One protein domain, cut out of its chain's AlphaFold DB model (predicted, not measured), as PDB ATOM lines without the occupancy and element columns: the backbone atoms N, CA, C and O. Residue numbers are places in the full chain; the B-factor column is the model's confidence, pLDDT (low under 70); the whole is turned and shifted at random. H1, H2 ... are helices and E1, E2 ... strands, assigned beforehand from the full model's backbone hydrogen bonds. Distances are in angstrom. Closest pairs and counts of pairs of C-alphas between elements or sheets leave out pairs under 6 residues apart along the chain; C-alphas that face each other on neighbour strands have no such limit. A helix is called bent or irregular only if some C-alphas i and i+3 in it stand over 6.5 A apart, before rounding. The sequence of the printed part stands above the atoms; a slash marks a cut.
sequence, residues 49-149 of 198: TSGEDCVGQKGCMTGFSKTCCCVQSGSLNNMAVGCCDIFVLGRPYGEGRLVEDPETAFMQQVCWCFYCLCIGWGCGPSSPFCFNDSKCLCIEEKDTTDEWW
ATOM      1  N   THR A  49     302.535 -19.224  49.255       91.19
ATOM      2  CA  THR A  49     302.878 -20.322  48.351       91.19
ATOM      3  C   THR A  49     301.689 -21.232  48.119       91.19
ATOM      4  O   THR A  49     300.882 -21.480  49.014       91.19
ATOM      5  N   SER A  50     301.579 -21.728  46.894       89.12
ATOM      6  CA  SER A  50     300.758 -22.883  46.558       89.12
ATOM      7  C   SER A  50     301.592 -24.160  46.615       89.12
ATOM      8  O   SER A  50     302.802 -24.106  46.406       89.12
ATOM      9  N   GLY A  51     300.935 -25.303  46.785       83.19
ATOM     10  CA  GLY A  51     301.576 -26.624  46.691       83.19
ATOM     11  C   GLY A  51     301.719 -27.333  48.035       83.19
ATOM     12  O   GLY A  51     302.180 -28.469  48.081       83.19
ATOM     13  N   GLU A  52     301.266 -26.697  49.114       84.31
ATOM     14  CA  GLU A  52     301.156 -27.331  50.423       84.31
ATOM     15  C   GLU A  52     300.023 -28.366  50.445       84.31
ATOM     16  O   GLU A  52     299.014 -28.235  49.741       84.31
ATOM     17  N   ASP A  53     300.151 -29.375  51.310       86.50
ATOM     18  CA  ASP A  53     299.131 -30.410  51.470       86.50
ATOM     19  C   ASP A  53     297.767 -29.793  51.810       86.50
ATOM     20  O   ASP A  53     297.622 -29.099  52.825       86.50
ATOM     21  N   CYS A  54     296.739 -30.109  51.010       86.00
ATOM     22  CA  CYS A  54     295.368 -29.626  51.220       86.00
ATOM     23  C   CYS A  54     294.813 -29.971  52.610       86.00
ATOM     24  O   CYS A  54     293.966 -29.253  53.136       86.00
ATOM     25  N   VAL A  55     295.249 -31.093  53.189       87.00
ATOM     26  CA  VAL A  55     294.853 -31.554  54.527       87.00
ATOM     27  C   VAL A  55     296.116 -31.951  55.292       87.00
ATOM     28  O   VAL A  55     296.412 -33.128  55.472       87.00
ATOM     29  N   GLY A  56     296.893 -30.944  55.692       85.50
ATOM     30  CA  GLY A  56     298.068 -31.117  56.552       85.50
ATOM     31  C   GLY A  56     297.734 -31.025  58.047       85.50
ATOM     32  O   GLY A  56     296.569 -31.034  58.448       85.50
ATOM     33  N   GLN A  57     298.758 -30.845  58.888       82.56
ATOM     34  CA  GLN A  57     298.590 -30.663  60.342       82.56
ATOM     35  C   GLN A  57     297.700 -29.455  60.701       82.56
ATOM     36  O   GLN A  57     296.837 -29.550  61.576       82.56
ATOM     37  N   LYS A  58     297.847 -28.333  59.976       84.75
ATOM     38  CA  LYS A  58     296.992 -27.136  60.107       84.75
ATOM     39  C   LYS A  58     295.552 -27.354  59.597       84.75
ATOM     40  O   LYS A  58     294.702 -26.491  59.794       84.75
ATOM     41  N   GLY A  59     295.249 -28.493  58.972       89.44
ATOM     42  CA  GLY A  59     293.958 -28.765  58.336       89.44
ATOM     43  C   GLY A  59     293.800 -28.052  56.998       89.44
ATOM     44  O   GLY A  59     294.766 -27.531  56.442       89.44
ATOM     45  N   CYS A  60     292.573 -28.048  56.478       91.81
ATOM     46  CA  CYS A  60     292.250 -27.407  55.203       91.81
ATOM     47  C   CYS A  60     292.000 -25.901  55.315       91.81
ATOM     48  O   CYS A  60     292.052 -25.203  54.309       91.81
ATOM     49  N   MET A  61     291.706 -25.398  56.514       93.06
ATOM     50  CA  MET A  61     291.509 -23.974  56.749       93.06
ATOM     51  C   MET A  61     291.944 -23.617  58.165       93.06
ATOM     52  O   MET A  61     291.364 -24.100  59.144       93.06
ATOM     53  N   THR A  62     292.952 -22.759  58.244       95.31
ATOM     54  CA  THR A  62     293.445 -22.152  59.479       95.31
ATOM     55  C   THR A  62     293.874 -20.722  59.168       95.31
ATOM     56  O   THR A  62     294.328 -20.438  58.074       95.31
ATOM     57  N   GLY A  63     293.686 -19.802  60.098       94.94
ATOM     58  CA  GLY A  63     294.070 -18.410  59.961       94.94
ATOM     59  C   GLY A  63     294.373 -17.829  61.325       94.94
ATOM     60  O   GLY A  63     293.594 -17.999  62.259       94.94
ATOM     61  N   PHE A  64     295.489 -17.143  61.457       95.44
ATOM     62  CA  PHE A  64     295.864 -16.396  62.641       95.44
ATOM     63  C   PHE A  64     296.220 -15.005  62.175       95.44
ATOM     64  O   PHE A  64     297.064 -14.864  61.304       95.44
ATOM     65  N   SER A  65     295.606 -13.984  62.748       95.69
ATOM     66  CA  SER A  65     296.028 -12.613  62.512       95.69
ATOM     67  C   SER A  65     296.171 -11.891  63.835       95.69
ATOM     68  O   SER A  65     295.417 -12.100  64.788       95.69
ATOM     69  N   LYS A  66     297.198 -11.061  63.918       95.69
ATOM     70  CA  LYS A  66     297.520 -10.269  65.087       95.69
ATOM     71  C   LYS A  66     297.898  -8.871  64.661       95.69
ATOM     72  O   LYS A  66     298.727  -8.669  63.776       95.69
ATOM     73  N   THR A  67     297.326  -7.900  65.352       92.75
ATOM     74  CA  THR A  67     297.707  -6.497  65.233       92.75
ATOM     75  C   THR A  67     297.722  -5.887  66.625       92.75
ATOM     76  O   THR A  67     296.700  -5.846  67.312       92.75
ATOM     77  N   CYS A  68     298.893  -5.423  67.055       93.19
ATOM     78  CA  CYS A  68     299.161  -5.015  68.428       93.19
ATOM     79  C   CYS A  68     298.867  -6.170  69.408       93.19
ATOM     80  O   CYS A  68     299.464  -7.240  69.312       93.19
ATOM     81  N   CYS A  69     297.951  -5.972  70.357       95.94
ATOM     82  CA  CYS A  69     297.489  -7.019  71.265       95.94
ATOM     83  C   CYS A  69     296.281  -7.796  70.726       95.94
ATOM     84  O   CYS A  69     295.984  -8.858  71.260       95.94
ATOM     85  N   CYS A  70     295.587  -7.307  69.696       97.06
ATOM     86  CA  CYS A  70     294.389  -7.955  69.177       97.06
ATOM     87  C   CYS A  70     294.779  -9.182  68.357       97.06
ATOM     88  O   CYS A  70     295.552  -9.066  67.407       97.06
ATOM     89  N   VAL A  71     294.225 -10.336  68.711       97.75
ATOM     90  CA  VAL A  71     294.414 -11.607  68.010       97.75
ATOM     91  C   VAL A  71     293.069 -12.080  67.482       97.75
ATOM     92  O   VAL A  71     292.081 -12.109  68.213       97.75
ATOM     93  N   GLN A  72     293.041 -12.485  66.222       97.75
ATOM     94  CA  GLN A  72     291.952 -13.226  65.608       97.75
ATOM     95  C   GLN A  72     292.482 -14.596  65.185       97.75
ATOM     96  O   GLN A  72     293.588 -14.721  64.663       97.75
ATOM     97  N   SER A  73     291.687 -15.640  65.405       97.12
ATOM     98  CA  SER A  73     291.998 -16.982  64.920       97.12
ATOM     99  C   SER A  73     290.788 -17.610  64.258       97.12
ATOM    100  O   SER A  73     289.672 -17.481  64.749       97.12
ATOM    101  N   GLY A  74     291.040 -18.300  63.153       96.12
ATOM    102  CA  GLY A  74     290.158 -19.225  62.477       96.12
ATOM    103  C   GLY A  74     290.810 -20.610  62.417       96.12
ATOM    104  O   GLY A  74     291.961 -20.712  62.012       96.12
ATOM    105  N   SER A  75     290.137 -21.697  62.787       95.44
ATOM    106  CA  SER A  75     290.634 -23.054  62.512       95.44
ATOM    107  C   SER A  75     289.496 -24.064  62.470       95.44
ATOM    108  O   SER A  75     288.708 -24.168  63.409       95.44
ATOM    109  N   LEU A  76     289.436 -24.865  61.403       94.69
ATOM    110  CA  LEU A  76     288.481 -25.978  61.324       94.69
ATOM    111  C   LEU A  76     288.915 -27.194  62.161       94.69
ATOM    112  O   LEU A  76     288.069 -27.989  62.563       94.69
ATOM    113  N   ASN A  77     290.207 -27.318  62.477       93.31
ATOM    114  CA  ASN A  77     290.743 -28.427  63.277       93.31
ATOM    115  C   ASN A  77     290.599 -28.218  64.794       93.31
ATOM    116  O   ASN A  77     290.695 -29.177  65.560       93.31
ATOM    117  N   ASN A  78     290.390 -26.977  65.241       94.31
ATOM    118  CA  ASN A  78     290.354 -26.610  66.659       94.31
ATOM    119  C   ASN A  78     289.077 -25.835  66.982       94.31
ATOM    120  O   ASN A  78     289.124 -24.694  67.437       94.31
ATOM    121  N   MET A  79     287.928 -26.458  66.712       96.69
ATOM    122  CA  MET A  79     286.650 -25.830  67.014       96.69
ATOM    123  C   MET A  79     286.437 -25.712  68.523       96.69
ATOM    124  O   MET A  79     286.610 -26.686  69.264       96.69
ATOM    125  N   ALA A  80     286.017 -24.533  68.967       97.75
ATOM    126  CA  ALA A  80     285.740 -24.253  70.364       97.75
ATOM    127  C   ALA A  80     284.560 -23.292  70.537       97.75
ATOM    128  O   ALA A  80     284.213 -22.526  69.642       97.75
ATOM    129  N   VAL A  81     283.931 -23.320  71.707       98.12
ATOM    130  CA  VAL A  81     282.956 -22.316  72.132       98.12
ATOM    131  C   VAL A  81     283.344 -21.866  73.526       98.12
ATOM    132  O   VAL A  81     283.404 -22.677  74.452       98.12
ATOM    133  N   GLY A  82     283.621 -20.578  73.672       97.75
ATOM    134  CA  GLY A  82     284.045 -20.011  74.940       97.75
ATOM    135  C   GLY A  82     283.996 -18.494  74.962       97.75
ATOM    136  O   GLY A  82     283.873 -17.834  73.931       97.75
ATOM    137  N   CYS A  83     284.063 -17.951  76.168       97.94
ATOM    138  CA  CYS A  83     284.063 -16.520  76.431       97.94
ATOM    139  C   CYS A  83     284.929 -16.255  77.662       97.94
ATOM    140  O   CYS A  83     284.825 -16.993  78.644       97.94
ATOM    141  N   CYS A  84     285.767 -15.221  77.606       97.25
ATOM    142  CA  CYS A  84     286.686 -14.839  78.683       97.25
ATOM    143  C   CYS A  84     287.534 -16.019  79.206       97.25
ATOM    144  O   CYS A  84     287.518 -16.301  80.400       97.25
ATOM    145  N   ASP A  85     288.207 -16.743  78.303       97.19
ATOM    146  CA  ASP A  85     288.996 -17.966  78.565       97.19
ATOM    147  C   ASP A  85     288.244 -19.152  79.192       97.19
ATOM    148  O   ASP A  85     288.834 -20.185  79.511       97.19
ATOM    149  N   ILE A  86     286.921 -19.064  79.326       97.00
ATOM    150  CA  ILE A  86     286.091 -20.171  79.791       97.00
ATOM    151  C   ILE A  86     285.488 -20.863  78.570       97.00
ATOM    152  O   ILE A  86     284.577 -20.340  77.924       97.00
ATOM    153  N   PHE A  87     285.987 -22.061  78.269       97.69
ATOM    154  CA  PHE A  87     285.529 -22.876  77.144       97.69
ATOM    155  C   PHE A  87     284.550 -23.953  77.600       97.69
ATOM    156  O   PHE A  87     284.889 -24.830  78.393       97.69
ATOM    157  N   VAL A  88     283.329 -23.896  77.068       97.81
ATOM    158  CA  VAL A  88     282.278 -24.897  77.318       97.81
ATOM    159  C   VAL A  88     282.352 -26.067  76.340       97.81
ATOM    160  O   VAL A  88     281.864 -27.155  76.640       97.81
ATOM    161  N   LEU A  89     282.961 -25.856  75.171       97.62
ATOM    162  CA  LEU A  89     283.145 -26.869  74.138       97.62
ATOM    163  C   LEU A  89     284.516 -26.689  73.490       97.62
ATOM    164  O   LEU A  89     284.835 -25.594  73.045       97.62
ATOM    165  N   GLY A  90     285.291 -27.770  73.386       96.75
ATOM    166  CA  GLY A  90     286.591 -27.758  72.709       96.75
ATOM    167  C   GLY A  90     287.624 -26.832  73.359       96.75
ATOM    168  O   GLY A  90     287.451 -26.364  74.483       96.75
ATOM    169  N   ARG A  91     288.731 -26.612  72.648       97.12
ATOM    170  CA  ARG A  91     289.774 -25.640  73.001       97.12
ATOM    171  C   ARG A  91     290.338 -25.036  71.713       97.12
ATOM    172  O   ARG A  91     290.568 -25.799  70.769       97.12
ATOM    173  N   PRO A  92     290.532 -23.712  71.650       96.50
ATOM    174  CA  PRO A  92     291.109 -23.071  70.481       96.50
ATOM    175  C   PRO A  92     292.593 -23.423  70.338       96.50
ATOM    176  O   PRO A  92     293.221 -23.992  71.235       96.50
ATOM    177  N   TYR A  93     293.171 -23.076  69.191       94.75
ATOM    178  CA  TYR A  93     294.603 -23.249  68.960       94.75
ATOM    179  C   TYR A  93     295.430 -22.460  69.990       94.75
ATOM    180  O   TYR A  93     295.134 -21.300  70.265       94.75
ATOM    181  N   GLY A  94     296.464 -23.093  70.548       93.56
ATOM    182  CA  GLY A  94     297.299 -22.527  71.615       93.56
ATOM    183  C   GLY A  94     296.803 -22.805  73.038       93.56
ATOM    184  O   GLY A  94     297.605 -22.766  73.966       93.56
ATOM    185  N   GLU A  95     295.535 -23.185  73.224       95.44
ATOM    186  CA  GLU A  95     294.956 -23.420  74.551       95.44
ATOM    187  C   GLU A  95     295.102 -24.890  74.979       95.44
ATOM    188  O   GLU A  95     294.436 -25.796  74.469       95.44
ATOM    189  N   GLY A  96     295.989 -25.151  75.943       91.69
ATOM    190  CA  GLY A  96     296.232 -26.495  76.486       91.69
ATOM    191  C   GLY A  96     296.954 -27.465  75.540       91.69
ATOM    192  O   GLY A  96     297.045 -28.656  75.843       91.69
ATOM    193  N   ARG A  97     297.472 -26.981  74.404       90.38
ATOM    194  CA  ARG A  97     298.309 -27.740  73.463       90.38
ATOM    195  C   ARG A  97     299.628 -27.012  73.229       90.38
ATOM    196  O   ARG A  97     299.674 -25.783  73.197       90.38
ATOM    197  N   LEU A  98     300.706 -27.778  73.061       91.19
ATOM    198  CA  LEU A  98     301.990 -27.208  72.669       91.19
ATOM    199  C   LEU A  98     301.868 -26.674  71.237       91.19
ATOM    200  O   LEU A  98     301.395 -27.383  70.350       91.19
ATOM    201  N   VAL A  99     302.262 -25.422  71.035       92.44
ATOM    202  CA  VAL A  99     302.351 -24.815  69.709       92.44
ATOM    203  C   VAL A  99     303.698 -25.221  69.123       92.44
ATOM    204  O   VAL A  99     304.737 -24.890  69.688       92.44
ATOM    205  N   GLU A 100     303.673 -25.997  68.039       91.00
ATOM    206  CA  GLU A 100     304.888 -26.536  67.412       91.00
ATOM    207  C   GLU A 100     305.662 -25.468  66.625       91.00
ATOM    208  O   GLU A 100     306.889 -25.508  66.598       91.00
ATOM    209  N   ASP A 101     304.963 -24.503  66.015       90.94
ATOM    210  CA  ASP A 101     305.599 -23.423  65.257       90.94
ATOM    211  C   ASP A 101     306.047 -22.294  66.206       90.94
ATOM    212  O   ASP A 101     305.195 -21.594  66.768       90.94
ATOM    213  N   PRO A 102     307.365 -22.060  66.372       91.75
ATOM    214  CA  PRO A 102     307.878 -21.025  67.266       91.75
ATOM    215  C   PRO A 102     307.384 -19.614  66.911       91.75
ATOM    216  O   PRO A 102     307.281 -18.774  67.802       91.75
ATOM    217  N   GLU A 103     307.037 -19.341  65.651       91.31
ATOM    218  CA  GLU A 103     306.543 -18.022  65.230       91.31
ATOM    219  C   GLU A 103     305.111 -17.754  65.715       91.31
ATOM    220  O   GLU A 103     304.737 -16.608  65.963       91.31
ATOM    221  N   THR A 104     304.332 -18.813  65.957       94.38
ATOM    222  CA  THR A 104     302.980 -18.730  66.532       94.38
ATOM    223  C   THR A 104     302.956 -18.970  68.043       94.38
ATOM    224  O   THR A 104     301.882 -19.022  68.640       94.38
ATOM    225  N   ALA A 105     304.114 -19.061  68.712       95.50
ATOM    226  CA  ALA A 105     304.201 -19.356  70.149       95.50
ATOM    227  C   ALA A 105     303.417 -18.366  71.034       95.50
ATOM    228  O   ALA A 105     302.946 -18.727  72.115       95.50
ATOM    229  N   PHE A 106     303.205 -17.130  70.564       95.62
ATOM    230  CA  PHE A 106     302.382 -16.138  71.262       95.62
ATOM    231  C   PHE A 106     300.919 -16.582  71.444       95.62
ATOM    232  O   PHE A 106     300.254 -16.079  72.348       95.62
ATOM    233  N   MET A 107     300.425 -17.527  70.633       96.81
ATOM    234  CA  MET A 107     299.068 -18.081  70.726       96.81
ATOM    235  C   MET A 107     298.804 -18.776  72.068       96.81
ATOM    236  O   MET A 107     297.663 -18.820  72.512       96.81
ATOM    237  N   GLN A 108     299.847 -19.266  72.749       96.50
ATOM    238  CA  GLN A 108     299.734 -19.878  74.083       96.50
ATOM    239  C   GLN A 108     299.431 -18.874  75.201       96.50
ATOM    240  O   GLN A 108     299.104 -19.267  76.315       96.50
ATOM    241  N   GLN A 109     299.602 -17.581  74.927       96.69
ATOM    242  CA  GLN A 109     299.423 -16.496  75.892       96.69
ATOM    243  C   GLN A 109     298.191 -15.642  75.564       96.69
ATOM    244  O   GLN A 109     298.049 -14.538  76.088       96.69
ATOM    245  N   VAL A 110     297.334 -16.104  74.648       97.75
ATOM    246  CA  VAL A 110     296.137 -15.368  74.236       97.75
ATOM    247  C   VAL A 110     295.042 -15.553  75.273       97.75
ATOM    248  O   VAL A 110     294.614 -16.669  75.537       97.75
ATOM    249  N   CYS A 111     294.562 -14.432  75.802       97.81
ATOM    250  CA  CYS A 111     293.330 -14.348  76.566       97.81
ATOM    251  C   CYS A 111     292.159 -14.182  75.590       97.81
ATOM    252  O   CYS A 111     291.973 -13.123  74.984       97.81
ATOM    253  N   TRP A 112     291.385 -15.237  75.387       98.00
ATOM    254  CA  TRP A 112     290.260 -15.274  74.468       98.00
ATOM    255  C   TRP A 112     289.059 -14.537  75.043       98.00
ATOM    256  O   TRP A 112     288.418 -14.982  75.996       98.00
ATOM    257  N   CYS A 113     288.690 -13.425  74.410       97.69
ATOM    258  CA  CYS A 113     287.476 -12.697  74.754       97.69
ATOM    259  C   CYS A 113     286.241 -13.500  74.340       97.69
ATOM    260  O   CYS A 113     285.307 -13.647  75.124       97.69
ATOM    261  N   PHE A 114     286.245 -14.044  73.122       97.94
ATOM    262  CA  PHE A 114     285.156 -14.853  72.587       97.94
ATOM    263  C   PHE A 114     285.667 -15.800  71.503       97.94
ATOM    264  O   PHE A 114     286.465 -15.408  70.654       97.94
ATOM    265  N   TYR A 115     285.159 -17.028  71.495       98.06
ATOM    266  CA  TYR A 115     285.412 -18.015  70.452       98.06
ATOM    267  C   TYR A 115     284.110 -18.747  70.138       98.06
ATOM    268  O   TYR A 115     283.429 -19.221  71.049       98.06
ATOM    269  N   CYS A 116     283.755 -18.844  68.861       97.88
ATOM    270  CA  CYS A 116     282.550 -19.515  68.395       97.88
ATOM    271  C   CYS A 116     282.851 -20.405  67.199       97.88
ATOM    272  O   CYS A 116     283.118 -19.938  66.089       97.88
ATOM    273  N   LEU A 117     282.748 -21.709  67.444       96.88
ATOM    274  CA  LEU A 117     283.027 -22.770  66.493       96.88
ATOM    275  C   LEU A 117     284.446 -22.639  65.957       96.88
ATOM    276  O   LEU A 117     285.382 -22.987  66.661       96.88
ATOM    277  N   CYS A 118     284.613 -22.155  64.736       96.69
ATOM    278  CA  CYS A 118     285.902 -22.087  64.075       96.69
ATOM    279  C   CYS A 118     286.584 -20.727  64.185       96.69
ATOM    280  O   CYS A 118     287.707 -20.649  63.716       96.69
ATOM    281  N   ILE A 119     285.955 -19.682  64.739       97.12
ATOM    282  CA  ILE A 119     286.524 -18.323  64.767       97.12
ATOM    283  C   ILE A 119     286.485 -17.751  66.182       97.12
ATOM    284  O   ILE A 119     285.481 -17.880  66.883       97.12
ATOM    285  N   GLY A 120     287.538 -17.047  66.582       97.62
ATOM    286  CA  GLY A 120     287.546 -16.277  67.815       97.62
ATOM    287  C   GLY A 120     288.461 -15.068  67.792       97.62
ATOM    288  O   GLY A 120     289.292 -14.893  66.899       97.62
ATOM    289  N   TRP A 121     288.285 -14.247  68.820       98.25
ATOM    290  CA  TRP A 121     289.029 -13.025  69.076       98.25
ATOM    291  C   TRP A 121     289.520 -13.012  70.516       98.25
ATOM    292  O   TRP A 121     288.802 -13.388  71.449       98.25
ATOM    293  N   GLY A 122     290.747 -12.552  70.695       98.00
ATOM    294  CA  GLY A 122     291.393 -12.462  71.990       98.00
ATOM    295  C   GLY A 122     292.439 -11.364  72.041       98.00
ATOM    296  O   GLY A 122     292.691 -10.652  71.067       98.00
ATOM    297  N   CYS A 123     293.053 -11.251  73.207       97.94
ATOM    298  CA  CYS A 123     294.144 -10.341  73.490       97.94
ATOM    299  C   CYS A 123     295.393 -11.158  73.813       97.94
ATOM    300  O   CYS A 123     295.381 -11.978  74.725       97.94
ATOM    301  N   GLY A 124     296.471 -10.943  73.070       96.69
ATOM    302  CA  GLY A 124     297.762 -11.588  73.289       96.69
ATOM    303  C   GLY A 124     298.829 -10.634  73.837       96.69
ATOM    304  O   GLY A 124     298.557  -9.456  74.097       96.69
ATOM    305  N   PRO A 125     300.075 -11.121  73.975       96.94
ATOM    306  CA  PRO A 125     301.221 -10.286  74.336       96.94
ATOM    307  C   PRO A 125     301.484  -9.212  73.268       96.94
ATOM    308  O   PRO A 125     301.038  -9.338  72.132       96.94
ATOM    309  N   SER A 126     302.251  -8.168  73.585       91.56
ATOM    310  CA  SER A 126     302.543  -7.064  72.648       91.56
ATOM    311  C   SER A 126     303.438  -7.443  71.459       91.56
ATOM    312  O   SER A 126     303.463  -6.723  70.465       91.56
ATOM    313  N   SER A 127     304.176  -8.551  71.561       91.50
ATOM    314  CA  SER A 127     305.071  -9.061  70.519       91.50
ATOM    315  C   SER A 127     304.581 -10.421  69.998       91.50
ATOM    316  O   SER A 127     304.101 -11.224  70.804       91.50
ATOM    317  N   PRO A 128     304.634 -10.698  68.681       93.12
ATOM    318  CA  PRO A 128     304.966  -9.757  67.604       93.12
ATOM    319  C   PRO A 128     303.907  -8.652  67.472       93.12
ATOM    320  O   PRO A 128     302.782  -8.824  67.944       93.12
ATOM    321  N   PHE A 129     304.275  -7.524  66.856       90.44
ATOM    322  CA  PHE A 129     303.369  -6.385  66.664       90.44
ATOM    323  C   PHE A 129     302.339  -6.658  65.564       90.44
ATOM    324  O   PHE A 129     301.151  -6.402  65.743       90.44
ATOM    325  N   CYS A 130     302.795  -7.195  64.435       91.06
ATOM    326  CA  CYS A 130     301.962  -7.669  63.343       91.06
ATOM    327  C   CYS A 130     302.360  -9.107  63.014       91.06
ATOM    328  O   CYS A 130     303.555  -9.412  62.931       91.06
ATOM    329  N   PHE A 131     301.369  -9.975  62.857       94.19
ATOM    330  CA  PHE A 131     301.560 -11.348  62.413       94.19
ATOM    331  C   PHE A 131     300.310 -11.816  61.677       94.19
ATOM    332  O   PHE A 131     299.198 -11.532  62.116       94.19
ATOM    333  N   ASN A 132     300.488 -12.544  60.589       93.88
ATOM    334  CA  ASN A 132     299.428 -13.220  59.866       93.88
ATOM    335  C   ASN A 132     299.955 -14.596  59.446       93.88
ATOM    336  O   ASN A 132     301.083 -14.716  58.991       93.88
ATOM    337  N   ASP A 133     299.175 -15.647  59.627       94.50
ATOM    338  CA  ASP A 133     299.486 -16.983  59.124       94.50
ATOM    339  C   ASP A 133     298.163 -17.614  58.727       94.50
ATOM    340  O   ASP A 133     297.332 -17.945  59.578       94.50
ATOM    341  N   SER A 134     297.928 -17.681  57.425       93.75
ATOM    342  CA  SER A 134     296.682 -18.131  56.844       93.75
ATOM    343  C   SER A 134     296.930 -19.305  55.909       93.75
ATOM    344  O   SER A 134     297.876 -19.347  55.134       93.75
ATOM    345  N   LYS A 135     296.069 -20.309  55.998       92.25
ATOM    346  CA  LYS A 135     296.036 -21.465  55.120       92.25
ATOM    347  C   LYS A 135     294.608 -21.686  54.666       92.25
ATOM    348  O   LYS A 135     293.705 -21.856  55.487       92.25
ATOM    349  N   CYS A 136     294.418 -21.739  53.358       90.94
ATOM    350  CA  CYS A 136     293.163 -22.104  52.726       90.94
ATOM    351  C   CYS A 136     293.460 -23.124  51.626       90.94
ATOM    352  O   CYS A 136     294.031 -22.797  50.586       90.94
ATOM    353  N   LEU A 137     293.069 -24.376  51.859       90.81
ATOM    354  CA  LEU A 137     293.362 -25.516  50.994       90.81
ATOM    355  C   LEU A 137     294.881 -25.701  50.815       90.81
ATOM    356  O   LEU A 137     295.583 -25.954  51.791       90.81
ATOM    357  N   CYS A 138     295.377 -25.596  49.582       88.38
ATOM    358  CA  CYS A 138     296.790 -25.730  49.221       88.38
ATOM    359  C   CYS A 138     297.547 -24.396  49.171       88.38
ATOM    360  O   CYS A 138     298.680 -24.367  48.691       88.38
ATOM    361  N   ILE A 139     296.911 -23.301  49.602       87.94
ATOM    362  CA  ILE A 139     297.497 -21.962  49.639       87.94
ATOM    363  C   ILE A 139     297.817 -21.625  51.090       87.94
ATOM    364  O   ILE A 139     296.927 -21.672  51.941       87.94
ATOM    365  N   GLU A 140     299.074 -21.288  51.352       90.88
ATOM    366  CA  GLU A 140     299.558 -20.837  52.654       90.88
ATOM    367  C   GLU A 140     300.213 -19.463  52.507       90.88
ATOM    368  O   GLU A 140     301.022 -19.255  51.607       90.88
ATOM    369  N   GLU A 141     299.843 -18.534  53.378       91.31
ATOM    370  CA  GLU A 141     300.326 -17.161  53.464       91.31
ATOM    371  C   GLU A 141     300.849 -16.913  54.875       91.31
ATOM    372  O   GLU A 141     300.221 -17.303  55.859       91.31
ATOM    373  N   LYS A 142     301.997 -16.251  54.983       92.19
ATOM    374  CA  LYS A 142     302.595 -15.888  56.261       92.19
ATOM    375  C   LYS A 142     303.168 -14.486  56.187       92.19
ATOM    376  O   LYS A 142     304.044 -14.240  55.364       92.19
ATOM    377  N   ASP A 143     302.742 -13.623  57.101       91.56
ATOM    378  CA  ASP A 143     303.248 -12.270  57.288       91.56
ATOM    379  C   ASP A 143     303.733 -12.072  58.728       91.56
ATOM    380  O   ASP A 143     303.168 -12.575  59.700       91.56
ATOM    381  N   THR A 144     304.795 -11.298  58.886       89.88
ATOM    382  CA  THR A 144     305.433 -10.997  60.159       89.88
ATOM    383  C   THR A 144     305.976  -9.572  60.173       89.88
ATOM    384  O   THR A 144     305.995  -8.857  59.167       89.88
ATOM    385  N   THR A 145     306.411  -9.140  61.351       88.31
ATOM    386  CA  THR A 145     307.127  -7.875  61.511       88.31
ATOM    387  C   THR A 145     308.608  -8.076  61.177       88.31
ATOM    388  O   THR A 145     309.226  -9.030  61.643       88.31
ATOM    389  N   ASP A 146     309.188  -7.157  60.414       89.81
ATOM    390  CA  ASP A 146     310.588  -7.144  59.988       89.81
ATOM    391  C   ASP A 146     311.204  -5.748  60.199       89.81
ATOM    392  O   ASP A 146     310.513  -4.775  60.518       89.81
ATOM    393  N   GLU A 147     312.520  -5.632  60.030       89.00
ATOM    394  CA  GLU A 147     313.237  -4.359  60.101       89.00
ATOM    395  C   GLU A 147     312.680  -3.356  59.081       89.00
ATOM    396  O   GLU A 147     312.390  -3.713  57.941       89.00
ATOM    397  N   TRP A 148     312.587  -2.077  59.450       87.50
ATOM    398  CA  TRP A 148     312.038  -1.033  58.572       87.50
ATOM    399  C   TRP A 148     312.772  -0.912  57.225       87.50
ATOM    400  O   TRP A 148     312.168  -0.600  56.200       87.50
ATOM    401  N   TRP A 149     314.086  -1.144  57.223       86.94
ATOM    402  CA  TRP A 149     314.934  -1.021  56.044       86.94
ATOM    403  C   TRP A 149     315.890  -2.202  55.964       86.94
ATOM    404  O   TRP A 149     316.697  -2.396  56.867       86.94
TER     405      TRP A 149
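What this domain is: This is residues 49 to 149 of the 198 residues of the protein "Hypothetical protein" of Symbiodinium natans (UniProt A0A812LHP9). One wide, twisted wall of eight strands has a single short helix, H1, across one face, and its other face is bare. The E3 and E4 hairpin makes one edge of the wall, and E8 makes the other. The printed part has 101 residues, with E1, E2, E3, E4, H1, E5, E6, E7 and E8 in that order along it; across the sheet the order is E4, E3, E5, E6, E2, E1, E7, E8, all antiparallel. The class is mostly strand, and the whole is compact, with a radius of gyration of the C-alphas of 13.3 A and spans of 41 by 33 by 19 A.

How they stand to each other: Start at residues 49 to 50, a short pairing, antiparallel, with residues 139 to 140 of the edge strand E8, residues 139 to 145. Next, E1, residues 61 to 67, and E2, residues 70 to 75, form a hairpin; look for N 65 and O 72, 2.9 A apart. E3, residues 80 to 83, and E4, residues 86 to 90, form another, with N 81 and O 89 at 2.8 A. H1, residues 102 to 109, is on the sheet at a height of 9.4 A. It lies only just over E7, residues 130 to 136, on which 3 of its 8 C-alphas fall. On the local plane its line stands at 77 degrees to that of E7, across the strands. H1 is irregular: C-alphas 103 and 106 are 7.6 A apart, and 0 of its 4 O i to N i+4 pairs but 4 of its 5 O i to N i+3 pairs are within hydrogen-bond range. E4, H1 and E5, residues 111 to 117, make a split strand-helix-strand unit, two strands running the same way with E3 between them, and its crossover is left-handed. E5 is the antiparallel neighbour of E3, with N 82 and O 115 at 3.0 A. E5 and E6, residues 119 to 123, form a hairpin, with N 121 and O 114 at 2.8 A. E6 is the antiparallel neighbour of E2, with N 73 and O 120 at 2.9 A. E7 is the antiparallel neighbour of E1, with N 64 and O 133 at 2.8 A, and forms a hairpin with E8, with N 134 and O 141 at 2.8 A.

Where its parts are: Find C-alpha 61 at (291.509, -23.974, 56.749), where E1 begins its 20.4 A. E2 covers 16.9 A, E3 10.0 A and E4 10.4 A. H1 starts at C-alpha 102, (307.878, -21.025, 67.266), and measures 12.9 A. E5 measures 16.7 A, E6 14.1 A, E7 20.0 A and E8 20.8 A, ending at C-alpha 145, (307.127, -7.875, 61.511).

The domain as a whole: The farthest C-alphas, those of Val 88 and Trp 149, are 45.7 A apart. The printed part has no cut, and its one long link joins E4 to H1. No printed residue is under 70 in pLDDT.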